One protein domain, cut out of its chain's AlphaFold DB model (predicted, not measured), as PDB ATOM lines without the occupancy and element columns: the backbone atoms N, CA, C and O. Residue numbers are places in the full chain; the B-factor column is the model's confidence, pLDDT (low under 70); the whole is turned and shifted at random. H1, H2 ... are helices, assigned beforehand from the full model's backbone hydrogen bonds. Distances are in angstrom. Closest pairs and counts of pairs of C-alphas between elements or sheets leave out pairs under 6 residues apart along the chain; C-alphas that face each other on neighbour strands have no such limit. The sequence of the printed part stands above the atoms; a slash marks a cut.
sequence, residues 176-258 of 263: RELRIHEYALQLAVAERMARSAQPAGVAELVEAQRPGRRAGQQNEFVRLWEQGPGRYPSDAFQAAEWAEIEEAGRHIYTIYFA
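Overview. This is residues 176 to 258 of the 263 residues of an uncharacterized protein of Luteimonas sp. SJ-16 (UniProt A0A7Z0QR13). A long helix, H1, makes the backbone of an elongated model: H3 folds back beside the later part of H1, and H4 crosses H1 at a steep tilt nearer its first residue. At one end of the long axis the chain turns through the short helix H2, where residues 200 to 206 stick out free. The printed part has 83 residues, with four named helices in the order H1, H2, H3, H4 and no named strand; its class is all helix. It is loose, with a radius of gyration of the C-alphas of 15.4 A, and spans 48 by 27 by 16 A.

Along the chain. H1, residues 176 to 196, begins with C-alpha 176 at (-13.656, -29.152, -41.982) and is 30.5 A long from first to last C-alpha. H2, residues 202 to 207, has a length of 9.6 A. H3, residues 213 to 227, begins with C-alpha 213 at (-44.384, -18.240, -39.049) and is 20.8 A long. H4, residues 239 to 256, is 26.0 A long and ends with C-alpha 256 at (-22.783, -20.109, -56.643).

Arrangement. H1 touches both H3 and H4. H1 touches H3 with its residues 186 to 194 alone, and the closest C-alphas, those of Ala 194 and Gln 218, are 4.8 A apart. H1 and H3 run opposite ways at a shallow tilt of 33 degrees, only just short of steep. H4 touches H1 with its residues 245 to 253 alone, and the closest C-alphas, those of Ala 184 and Gly 249, are 4.6 A apart. H1 and H4 run the same way at a steep tilt of 50 degrees. H3 and H4 are close but not clearly touching, with the C-alphas of Trp 225 and Arg 250 closest at 7.7 A. H2 touches no helix and is apart from H1, H3 and H4. In H1 and H4 every O i to N i+4 pair is within hydrogen-bond range; in H3 8 of 11 are, and in H2 0 of 2, with 0 of its 3 O i to N i+3 pairs within range.

Size, cuts and confidence. The two C-alphas farthest apart, those of Ala 203 and Ala 236, are 49.4 A apart. The printed part runs from residue 176 to 258 and has no cut. The links H1 to H2 and H2 to H3 are tight, with 5 residues each, and the link H3 to H4 is long, with 11 residues. The mean pLDDT of the printed part is 84.0, and residues 199 to 218 are under 70.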
ATOM      1  N   ARG A 176     -13.717 -30.582 -41.651       95.44
ATOM      2  CA  ARG A 176     -13.656 -29.152 -41.982       95.44
ATOM      3  C   ARG A 176     -14.371 -28.854 -43.298       95.44
ATOM      4  O   ARG A 176     -15.189 -27.939 -43.358       95.44
ATOM      5  N   GLU A 177     -14.081 -29.623 -44.350       96.44
ATOM      6  CA  GLU A 177     -14.753 -29.461 -45.647       96.44
ATOM      7  C   GLU A 177     -16.259 -29.732 -45.528       96.44
ATOM      8  O   GLU A 177     -17.054 -28.999 -46.122       96.44
ATOM      9  N   LEU A 178     -16.654 -30.722 -44.721       95.62
ATOM     10  CA  LEU A 178     -18.051 -30.999 -44.393       95.62
ATOM     11  C   LEU A 178     -18.737 -29.758 -43.811       95.62
ATOM     12  O   LEU A 178     -19.728 -29.305 -44.382       95.62
ATOM     13  N   ARG A 179     -18.188 -29.157 -42.744       96.06
ATOM     14  CA  ARG A 179     -18.789 -27.973 -42.098       96.06
ATOM     15  C   ARG A 179     -18.885 -26.763 -43.028       96.06
ATOM     16  O   ARG A 179     -19.898 -26.067 -43.009       96.06
ATOM     17  N   ILE A 180     -17.882 -26.545 -43.883       97.62
ATOM     18  CA  ILE A 180     -17.906 -25.481 -44.902       97.62
ATOM     19  C   ILE A 180     -19.106 -25.650 -45.847       97.62
ATOM     20  O   ILE A 180     -19.868 -24.708 -46.070       97.62
ATOM     21  N   HIS A 181     -19.296 -26.855 -46.394       97.75
ATOM     22  CA  HIS A 181     -20.367 -27.115 -47.361       97.75
ATOM     23  C   HIS A 181     -21.747 -27.210 -46.698       97.75
ATOM     24  O   HIS A 181     -22.736 -26.787 -47.296       97.75
ATOM     25  N   GLU A 182     -21.828 -27.712 -45.465       97.00
ATOM     26  CA  GLU A 182     -23.056 -27.695 -44.665       97.00
ATOM     27  C   GLU A 182     -23.529 -26.271 -44.394       97.00
ATOM     28  O   GLU A 182     -24.714 -25.985 -44.562       97.00
ATOM     29  N   TYR A 183     -22.623 -25.363 -44.027       97.69
ATOM     30  CA  TYR A 183     -22.992 -23.971 -43.793       97.69
ATOM     31  C   TYR A 183     -23.460 -23.281 -45.081       97.69
ATOM     32  O   TYR A 183     -24.508 -22.633 -45.087       97.69
ATOM     33  N   ALA A 184     -22.761 -23.493 -46.202       98.12
ATOM     34  CA  ALA A 184     -23.215 -22.999 -47.503       98.12
ATOM     35  C   ALA A 184     -24.617 -23.531 -47.868       98.12
ATOM     36  O   ALA A 184     -25.458 -22.784 -48.371       98.12
ATOM     37  N   LEU A 185     -24.897 -24.805 -47.565       97.75
ATOM     38  CA  LEU A 185     -26.205 -25.420 -47.793       97.75
ATOM     39  C   LEU A 185     -27.288 -24.806 -46.901       97.75
ATOM     40  O   LEU A 185     -28.392 -24.556 -47.380       97.75
ATOM     41  N   GLN A 186     -26.989 -24.553 -45.625       96.44
ATOM     42  CA  GLN A 186     -27.914 -23.892 -44.701       96.44
ATOM     43  C   GLN A 186     -28.305 -22.502 -45.210       96.44
ATOM     44  O   GLN A 186     -29.491 -22.178 -45.216       96.44
ATOM     45  N   LEU A 187     -27.339 -21.716 -45.699       96.56
ATOM     46  CA  LEU A 187     -27.600 -20.409 -46.307       96.56
ATOM     47  C   LEU A 187     -28.489 -20.525 -47.555       96.56
ATOM     48  O   LEU A 187     -29.496 -19.824 -47.644       96.56
ATOM     49  N   ALA A 188     -28.173 -21.442 -48.479       96.00
ATOM     50  CA  ALA A 188     -28.961 -21.660 -49.697       96.00
ATOM     51  C   ALA A 188     -30.417 -22.061 -49.389       96.00
ATOM     52  O   ALA A 188     -31.362 -21.494 -49.943       96.00
ATOM     53  N   VAL A 189     -30.610 -22.986 -48.445       94.81
ATOM     54  CA  VAL A 189     -31.942 -23.429 -48.011       94.81
ATOM     55  C   VAL A 189     -32.706 -22.293 -47.328       94.81
ATOM     56  O   VAL A 189     -33.883 -22.087 -47.633       94.81
ATOM     57  N   ALA A 190     -32.061 -21.557 -46.417       92.62
ATOM     58  CA  ALA A 190     -32.689 -20.448 -45.703       92.62
ATOM     59  C   ALA A 190     -33.118 -19.334 -46.666       92.62
ATOM     60  O   ALA A 190     -34.225 -18.810 -46.542       92.62
ATOM     61  N   GLU A 191     -32.300 -19.026 -47.676       92.00
ATOM     62  CA  GLU A 191     -32.655 -18.061 -48.711       92.00
ATOM     63  C   GLU A 191     -33.859 -18.537 -49.539       92.00
ATOM     64  O   GLU A 191     -34.834 -17.796 -49.690       92.00
ATOM     65  N   ARG A 192     -33.850 -19.788 -50.023       92.12
ATOM     66  CA  ARG A 192     -34.985 -20.360 -50.768       92.12
ATOM     67  C   ARG A 192     -36.279 -20.313 -49.957       92.12
ATOM     68  O   ARG A 192     -37.335 -19.976 -50.500       92.12
ATOM     69  N   MET A 193     -36.212 -20.627 -48.662       89.69
ATOM     70  CA  MET A 193     -37.360 -20.522 -47.756       89.69
ATOM     71  C   MET A 193     -37.830 -19.071 -47.602       89.69
ATOM     72  O   MET A 193     -39.024 -18.811 -47.729       89.69
ATOM     73  N   ALA A 194     -36.911 -18.126 -47.389       86.81
ATOM     74  CA  ALA A 194     -37.230 -16.705 -47.264       86.81
ATOM     75  C   ALA A 194     -37.880 -16.128 -48.535       86.81
ATOM     76  O   ALA A 194     -38.801 -15.318 -48.427       86.81
ATOM     77  N   ARG A 195     -37.450 -16.570 -49.726       85.38
ATOM     78  CA  ARG A 195     -38.070 -16.208 -51.016       85.38
ATOM     79  C   ARG A 195     -39.453 -16.825 -51.179       85.38
ATOM     80  O   ARG A 195     -40.397 -16.114 -51.495       85.38
ATOM     81  N   SER A 196     -39.590 -18.120 -50.890       84.75
ATOM     82  CA  SER A 196     -40.878 -18.832 -50.967       84.75
ATOM     83  C   SER A 196     -41.927 -18.258 -50.003       84.75
ATOM     84  O   SER A 196     -43.121 -18.476 -50.184       84.75
ATOM     85  N   ALA A 197     -41.490 -17.539 -48.966       79.12
ATOM     86  CA  ALA A 197     -42.353 -16.854 -48.012       79.12
ATOM     87  C   ALA A 197     -42.810 -15.451 -48.462       79.12
ATOM     88  O   ALA A 197     -43.672 -14.867 -47.795       79.12
ATOM     89  N   GLN A 198     -42.247 -14.890 -49.543       71.69
ATOM     90  CA  GLN A 198     -42.681 -13.601 -50.083       71.69
ATOM     91  C   GLN A 198     -44.042 -13.769 -50.780       71.69
ATOM     92  O   GLN A 198     -44.187 -14.664 -51.611       71.69
ATOM     93  N   PRO A 199     -45.056 -12.951 -50.444       63.38
ATOM     94  CA  PRO A 199     -46.394 -13.106 -51.000       63.38
ATOM     95  C   PRO A 199     -46.387 -12.856 -52.511       63.38
ATOM     96  O   PRO A 199     -45.899 -11.823 -52.970       63.38
ATOM     97  N   ALA A 200     -46.990 -13.768 -53.273       62.44
ATOM     98  CA  ALA A 200     -47.067 -13.666 -54.733       62.44
ATOM     99  C   ALA A 200     -48.126 -12.647 -55.215       62.44
ATOM    100  O   ALA A 200     -48.279 -12.424 -56.416       62.44
ATOM    101  N   GLY A 201     -48.871 -12.011 -54.300       63.66
ATOM    102  CA  GLY A 201     -49.868 -10.995 -54.636       63.66
ATOM    103  C   GLY A 201     -50.669 -10.444 -53.449       63.66
ATOM    104  O   GLY A 201     -50.553 -10.892 -52.309       63.66
ATOM    105  N   VAL A 202     -51.529  -9.461 -53.745       56.81
ATOM    106  CA  VAL A 202     -52.338  -8.682 -52.779       56.81
ATOM    107  C   VAL A 202     -53.322  -9.543 -51.969       56.81
ATOM    108  O   VAL A 202     -53.618  -9.224 -50.822       56.81
ATOM    109  N   ALA A 203     -53.791 -10.671 -52.512       56.09
ATOM    110  CA  ALA A 203     -54.690 -11.588 -51.800       56.09
ATOM    111  C   ALA A 203     -53.992 -12.342 -50.647       56.09
ATOM    112  O   ALA A 203     -54.609 -12.639 -49.628       56.09
ATOM    113  N   GLU A 204     -52.686 -12.587 -50.760       55.03
ATOM    114  CA  GLU A 204     -51.891 -13.325 -49.768       55.03
ATOM    115  C   GLU A 204     -51.330 -12.419 -48.654       55.03
ATOM    116  O   GLU A 204     -50.881 -12.898 -47.608       55.03
ATOM    117  N   LEU A 205     -51.392 -11.099 -48.872       54.62
ATOM    118  CA  LEU A 205     -51.133 -10.047 -47.883       54.62
ATOM    119  C   LEU A 205     -52.216  -9.996 -46.792       54.62
ATOM    120  O   LEU A 205     -51.920  -9.608 -45.665       54.62
ATOM    121  N   VAL A 206     -53.445 -10.434 -47.092       58.12
ATOM    122  CA  VAL A 206     -54.546 -10.509 -46.115       58.12
ATOM    123  C   VAL A 206     -54.393 -11.738 -45.203       58.12
ATOM    124  O   VAL A 206     -54.550 -11.628 -43.990       58.12
ATOM    125  N   GLU A 207     -53.958 -12.882 -45.745       52.53
ATOM    126  CA  GLU A 207     -53.613 -14.088 -44.963       52.53
ATOM    127  C   GLU A 207     -52.304 -13.903 -44.149       52.53
ATOM    128  O   GLU A 207     -52.088 -14.557 -43.125       52.53
ATOM    129  N   ALA A 208     -51.435 -12.966 -44.563       51.88
ATOM    130  CA  ALA A 208     -50.169 -12.620 -43.899       51.88
ATOM    131  C   ALA A 208     -50.331 -11.996 -42.502       51.88
ATOM    132  O   ALA A 208     -49.350 -11.899 -41.766       51.88
ATOM    133  N   GLN A 209     -51.545 -11.593 -42.115       52.91
ATOM    134  CA  GLN A 209     -51.833 -11.017 -40.798       52.91
ATOM    135  C   GLN A 209     -51.809 -12.039 -39.647       52.91
ATOM    136  O   GLN A 209     -52.101 -11.666 -38.516       52.91
ATOM    137  N   ARG A 210     -51.436 -13.307 -39.883       56.97
ATOM    138  CA  ARG A 210     -51.120 -14.269 -38.811       56.97
ATOM    139  C   ARG A 210     -49.665 -14.089 -38.337       56.97
ATOM    140  O   ARG A 210     -48.740 -14.533 -39.027       56.97
ATOM    141  N   PRO A 211     -49.429 -13.479 -37.162       51.25
ATOM    142  CA  PRO A 211     -48.088 -13.206 -36.665       51.25
ATOM    143  C   PRO A 211     -47.476 -14.505 -36.127       51.25
ATOM    144  O   PRO A 211     -47.978 -15.088 -35.173       51.25
ATOM    145  N   GLY A 212     -46.402 -15.000 -36.742       57.09
ATOM    146  CA  GLY A 212     -45.617 -16.070 -36.119       57.09
ATOM    147  C   GLY A 212     -44.702 -16.849 -37.053       57.09
ATOM    148  O   GLY A 212     -43.523 -16.992 -36.756       57.09
ATOM    149  N   ARG A 213     -45.195 -17.338 -38.200       56.38
ATOM    150  CA  ARG A 213     -44.384 -18.240 -39.049       56.38
ATOM    151  C   ARG A 213     -43.463 -17.527 -40.044       56.38
ATOM    152  O   ARG A 213     -42.345 -17.986 -40.241       56.38
ATOM    153  N   ARG A 214     -43.897 -16.420 -40.661       58.00
ATOM    154  CA  ARG A 214     -43.137 -15.764 -41.750       58.00
ATOM    155  C   ARG A 214     -41.942 -14.941 -41.262       58.00
ATOM    156  O   ARG A 214     -40.871 -15.044 -41.849       58.00
ATOM    157  N   ALA A 215     -42.096 -14.200 -40.161       60.03
ATOM    158  CA  ALA A 215     -40.992 -13.433 -39.573       60.03
ATOM    159  C   ALA A 215     -39.792 -14.337 -39.230       60.03
ATOM    160  O   ALA A 215     -38.655 -13.972 -39.493       60.03
ATOM    161  N   GLY A 216     -40.041 -15.559 -38.743       65.00
ATOM    162  CA  GLY A 216     -38.980 -16.511 -38.407       65.00
ATOM    163  C   GLY A 216     -38.105 -16.951 -39.589       65.00
ATOM    164  O   GLY A 216     -36.919 -17.177 -39.393       65.00
ATOM    165  N   GLN A 217     -38.645 -17.042 -40.811       66.75
ATOM    166  CA  GLN A 217     -37.901 -17.571 -41.967       66.75
ATOM    167  C   GLN A 217     -36.955 -16.545 -42.602       66.75
ATOM    168  O   GLN A 217     -35.811 -16.878 -42.894       66.75
ATOM    169  N   GLN A 218     -37.393 -15.290 -42.772       65.25
ATOM    170  CA  GLN A 218     -36.484 -14.208 -43.184       65.25
ATOM    171  C   GLN A 218     -35.414 -13.948 -42.119       65.25
ATOM    172  O   GLN A 218     -34.251 -13.728 -42.453       65.25
ATOM    173  N   ASN A 219     -35.787 -14.062 -40.842       80.50
ATOM    174  CA  ASN A 219     -34.837 -13.947 -39.745       80.50
ATOM    175  C   ASN A 219     -33.791 -15.067 -39.765       80.50
ATOM    176  O   ASN A 219     -32.672 -14.823 -39.339       80.50
ATOM    177  N   GLU A 220     -34.107 -16.263 -40.271       88.50
ATOM    178  CA  GLU A 220     -33.168 -17.389 -40.256       88.50
ATOM    179  C   GLU A 220     -31.981 -17.183 -41.200       88.50
ATOM    180  O   GLU A 220     -30.843 -17.422 -40.802       88.50
ATOM    181  N   PHE A 221     -32.213 -16.681 -42.420       91.62
ATOM    182  CA  PHE A 221     -31.111 -16.347 -43.326       91.62
ATOM    183  C   PHE A 221     -30.225 -15.247 -42.732       91.62
ATOM    184  O   PHE A 221     -29.010 -15.411 -42.671       91.62
ATOM    185  N   VAL A 222     -30.829 -14.154 -42.245       91.44
ATOM    186  CA  VAL A 222     -30.092 -13.039 -41.623       91.44
ATOM    187  C   VAL A 222     -29.309 -13.525 -40.405       91.44
ATOM    188  O   VAL A 222     -28.123 -13.239 -40.288       91.44
ATOM    189  N   ARG A 223     -29.923 -14.342 -39.543       94.19
ATOM    190  CA  ARG A 223     -29.275 -14.941 -38.372       94.19
ATOM    191  C   ARG A 223     -28.073 -15.790 -38.772       94.19
ATOM    192  O   ARG A 223     -27.000 -15.600 -38.211       94.19
ATOM    193  N   LEU A 224     -28.230 -16.706 -39.729       93.62
ATOM    194  CA  LEU A 224     -27.131 -17.540 -40.227       93.62
ATOM    195  C   LEU A 224     -26.032 -16.699 -40.880       93.62
ATOM    196  O   LEU A 224     -24.851 -17.011 -40.732       93.62
ATOM    197  N   TRP A 225     -26.402 -15.640 -41.598       94.50
ATOM    198  CA  TRP A 225     -25.456 -14.736 -42.240       94.50
ATOM    199  C   TRP A 225     -24.697 -13.870 -41.237       94.50
ATOM    200  O   TRP A 225     -23.526 -13.599 -41.443       94.50
ATOM    201  N   GLU A 226     -25.312 -13.420 -40.151       93.06
ATOM    202  CA  GLU A 226     -24.645 -12.566 -39.165       93.06
ATOM    203  C   GLU A 226     -23.862 -13.386 -38.139       93.06
ATOM    204  O   GLU A 226     -22.721 -13.053 -37.820       93.06
ATOM    205  N   GLN A 227     -24.457 -14.474 -37.650       92.88
ATOM    206  CA  GLN A 227     -23.968 -15.238 -36.498       92.88
ATOM    207  C   GLN A 227     -23.207 -16.511 -36.882       92.88
ATOM    208  O   GLN A 227     -22.616 -17.141 -36.008       92.88
ATOM    209  N   GLY A 228     -23.223 -16.902 -38.160       90.06
ATOM    210  CA  GLY A 228     -22.616 -18.153 -38.615       90.06
ATOM    211  C   GLY A 228     -23.513 -19.385 -38.409       90.06
ATOM    212  O   GLY A 228     -24.672 -19.271 -37.987       90.06
ATOM    213  N   PRO A 229     -23.005 -20.590 -38.736       91.25
ATOM    214  CA  PRO A 229     -23.703 -21.839 -38.480       91.25
ATOM    215  C   PRO A 229     -23.779 -22.118 -36.975       91.25
ATOM    216  O   PRO A 229     -22.995 -21.608 -36.172       91.25
ATOM    217  N   GLY A 230     -24.709 -22.987 -36.581       86.44
ATOM    218  CA  GLY A 230     -24.705 -23.529 -35.223       86.44
ATOM    219  C   GLY A 230     -23.402 -24.287 -34.958       86.44
ATOM    220  O   GLY A 230     -23.053 -25.192 -35.713       86.44
ATOM    221  N   ARG A 231     -22.690 -23.923 -33.888       89.25
ATOM    222  CA  ARG A 231     -21.472 -24.614 -33.442       89.25
ATOM    223  C   ARG A 231     -21.870 -25.716 -32.470       89.25
ATOM    224  O   ARG A 231     -22.492 -25.423 -31.447       89.25
ATOM    225  N   TYR A 232     -21.539 -26.970 -32.766       77.50
ATOM    226  CA  TYR A 232     -21.849 -28.064 -31.849       77.50
ATOM    227  C   TYR A 232     -20.716 -28.242 -30.834       77.50
ATOM    228  O   TYR A 232     -19.551 -28.206 -31.221       77.50
ATOM    229  N   PRO A 233     -21.012 -28.504 -29.546       73.62
ATOM    230  CA  PRO A 233     -19.975 -28.778 -28.545       73.62
ATOM    231  C   PRO A 233     -19.088 -29.988 -28.880       73.62
ATOM    232  O   PRO A 233     -17.993 -30.114 -28.346       73.62
ATOM    233  N   SER A 234     -19.572 -30.886 -29.743       74.75
ATOM    234  CA  SER A 234     -18.828 -32.041 -30.253       74.75
ATOM    235  C   SER A 234     -17.816 -31.695 -31.344       74.75
ATOM    236  O   SER A 234     -17.035 -32.561 -31.733       74.75
ATOM    237  N   ASP A 235     -17.852 -30.479 -31.883       78.25
ATOM    238  CA  ASP A 235     -16.976 -30.085 -32.974       78.25
ATOM    239  C   ASP A 235     -15.598 -29.716 -32.424       78.25
ATOM    240  O   ASP A 235     -15.462 -28.845 -31.567       78.25
ATOM    241  N   ALA A 236     -14.558 -30.372 -32.935       85.44
ATOM    242  CA  ALA A 236     -13.179 -30.202 -32.474       85.44
ATOM    243  C   ALA A 236     -12.505 -28.897 -32.959       85.44
ATOM    244  O   ALA A 236     -11.289 -28.762 -32.829       85.44
ATOM    245  N   PHE A 237     -13.265 -27.950 -33.522       94.25
ATOM    246  CA  PHE A 237     -12.730 -26.726 -34.121       94.25
ATOM    247  C   PHE A 237     -12.578 -25.600 -33.097       94.25
ATOM    248  O   PHE A 237     -13.502 -25.268 -32.350       94.25
ATOM    249  N   GLN A 238     -11.416 -24.957 -33.115       94.31
ATOM    250  CA  GLN A 238     -11.136 -23.733 -32.379       94.31
ATOM    251  C   GLN A 238     -11.895 -22.540 -32.976       94.31
ATOM    252  O   GLN A 238     -12.353 -22.561 -34.117       94.31
ATOM    253  N   ALA A 239     -11.991 -21.444 -32.219       92.81
ATOM    254  CA  ALA A 239     -12.696 -20.239 -32.665       92.81
ATOM    255  C   ALA A 239     -12.148 -19.659 -33.985       92.81
ATOM    256  O   ALA A 239     -12.929 -19.193 -34.812       92.81
ATOM    257  N   ALA A 240     -10.827 -19.713 -34.197       95.31
ATOM    258  CA  ALA A 240     -10.199 -19.268 -35.442       95.31
ATOM    259  C   ALA A 240     -10.588 -20.161 -36.632       95.31
ATOM    260  O   ALA A 240     -10.944 -19.654 -37.690       95.31
ATOM    261  N   GLU A 241     -10.611 -21.483 -36.442       95.44
ATOM    262  CA  GLU A 241     -11.025 -22.432 -37.483       95.44
ATOM    263  C   GLU A 241     -12.499 -22.247 -37.856       95.44
ATOM    264  O   GLU A 241     -12.853 -22.323 -39.031       95.44
ATOM    265  N   TRP A 242     -13.355 -21.936 -36.877       95.38
ATOM    266  CA  TRP A 242     -14.750 -21.582 -37.136       95.38
ATOM    267  C   TRP A 242     -14.899 -20.320 -37.980       95.38
ATOM    268  O   TRP A 242     -15.720 -20.314 -38.892       95.38
ATOM    269  N   ALA A 243     -14.098 -19.286 -37.724       95.19
ATOM    270  CA  ALA A 243     -14.119 -18.076 -38.541       95.19
ATOM    271  C   ALA A 243     -13.748 -18.379 -40.005       95.19
ATOM    272  O   ALA A 243     -14.419 -17.908 -40.920       95.19
ATOM    273  N   GLU A 244     -12.748 -19.237 -40.231       96.88
ATOM    274  CA  GLU A 244     -12.374 -19.675 -41.581       96.88
ATOM    275  C   GLU A 244     -13.468 -20.526 -42.248       96.88
ATOM    276  O   GLU A 244     -13.710 -20.402 -43.450       96.88
ATOM    277  N   ILE A 245     -14.140 -21.404 -41.490       96.88
ATOM    278  CA  ILE A 245     -15.273 -22.194 -41.994       96.88
ATOM    279  C   ILE A 245     -16.430 -21.274 -42.401       96.88
ATOM    280  O   ILE A 245     -17.030 -21.466 -43.460       96.88
ATOM    281  N   GLU A 246     -16.739 -20.279 -41.570       97.12
ATOM    282  CA  GLU A 246     -17.781 -19.291 -41.828       97.12
ATOM    283  C   GLU A 246     -17.479 -18.482 -43.092       97.12
ATOM    284  O   GLU A 246     -18.328 -18.381 -43.982       97.12
ATOM    285  N   GLU A 247     -16.260 -17.957 -43.209       97.81
ATOM    286  CA  GLU A 247     -15.820 -17.208 -44.385       97.81
ATOM    287  C   GLU A 247     -15.917 -18.061 -45.659       97.81
ATOM    288  O   GLU A 247     -16.539 -17.644 -46.642       97.81
ATOM    289  N   ALA A 248     -15.389 -19.287 -45.629       98.19
ATOM    290  CA  ALA A 248     -15.429 -20.194 -46.772       98.19
ATOM    291  C   ALA A 248     -16.864 -20.606 -47.153       98.19
ATOM    292  O   ALA A 248     -17.202 -20.648 -48.339       98.19
ATOM    293  N   GLY A 249     -17.734 -20.878 -46.174       97.81
ATOM    294  CA  GLY A 249     -19.135 -21.223 -46.425       97.81
ATOM    295  C   GLY A 249     -19.918 -20.067 -47.054       97.81
ATOM    296  O   GLY A 249     -20.609 -20.263 -48.058       97.81
ATOM    297  N   ARG A 250     -19.744 -18.835 -46.542       97.88
ATOM    298  CA  ARG A 250     -20.326 -17.623 -47.151       97.88
ATOM    299  C   ARG A 250     -19.793 -17.388 -48.555       97.88
ATOM    300  O   ARG A 250     -20.558 -16.990 -49.432       97.88
ATOM    301  N   HIS A 251     -18.508 -17.644 -48.782       97.75
ATOM    302  CA  HIS A 251     -17.889 -17.508 -50.094       97.75
ATOM    303  C   HIS A 251     -18.517 -18.461 -51.123       97.75
ATOM    304  O   HIS A 251     -18.958 -18.007 -52.178       97.75
ATOM    305  N   ILE A 252     -18.654 -19.753 -50.795       97.81
ATOM    306  CA  ILE A 252     -19.330 -20.744 -51.655       97.81
ATOM    307  C   ILE A 252     -20.766 -20.306 -51.960       97.81
ATOM    308  O   ILE A 252     -21.171 -20.298 -53.124       97.81
ATOM    309  N   TYR A 253     -21.526 -19.914 -50.932       97.56
ATOM    310  CA  TYR A 253     -22.889 -19.415 -51.107       97.56
ATOM    311  C   TYR A 253     -22.937 -18.204 -52.051       97.56
ATOM    312  O   TYR A 253     -23.716 -18.184 -53.001       97.56
ATOM    313  N   THR A 254     -22.069 -17.217 -51.828       96.25
ATOM    314  CA  THR A 254     -22.056 -15.956 -52.582       96.25
ATOM    315  C   THR A 254     -21.731 -16.171 -54.057       96.25
ATOM    316  O   THR A 254     -22.348 -15.549 -54.914       96.25
ATOM    317  N   ILE A 255     -20.779 -17.051 -54.380       97.06
ATOM    318  CA  ILE A 255     -20.389 -17.284 -55.778       97.06
ATOM    319  C   ILE A 255     -21.474 -18.058 -56.535       97.06
ATOM    320  O   ILE A 255     -21.795 -17.737 -57.687       97.06
ATOM    321  N   TYR A 256     -22.013 -19.106 -55.914       96.44
ATOM    322  CA  TYR A 256     -22.783 -20.109 -56.643       96.44
ATOM    323  C   TYR A 256     -24.295 -20.005 -56.450       96.44
ATOM    324  O   TYR A 256     -25.037 -20.317 -57.376       96.44
ATOM    325  N   PHE A 257     -24.758 -19.539 -55.293       94.94
ATOM    326  CA  PHE A 257     -26.174 -19.596 -54.917       94.94
ATOM    327  C   PHE A 257     -26.822 -18.214 -54.843       94.94
ATOM    328  O   PHE A 257     -27.976 -18.065 -55.246       94.94
ATOM    329  N   ALA A 258     -26.076 -17.185 -54.431       92.00
ATOM    330  CA  ALA A 258     -26.585 -15.821 -54.449       92.00
ATOM    331  C   ALA A 258     -26.933 -15.398 -55.891       92.00
ATOM    332  O   ALA A 258     -26.076 -15.344 -56.774       92.00
TER     333      ALA A 258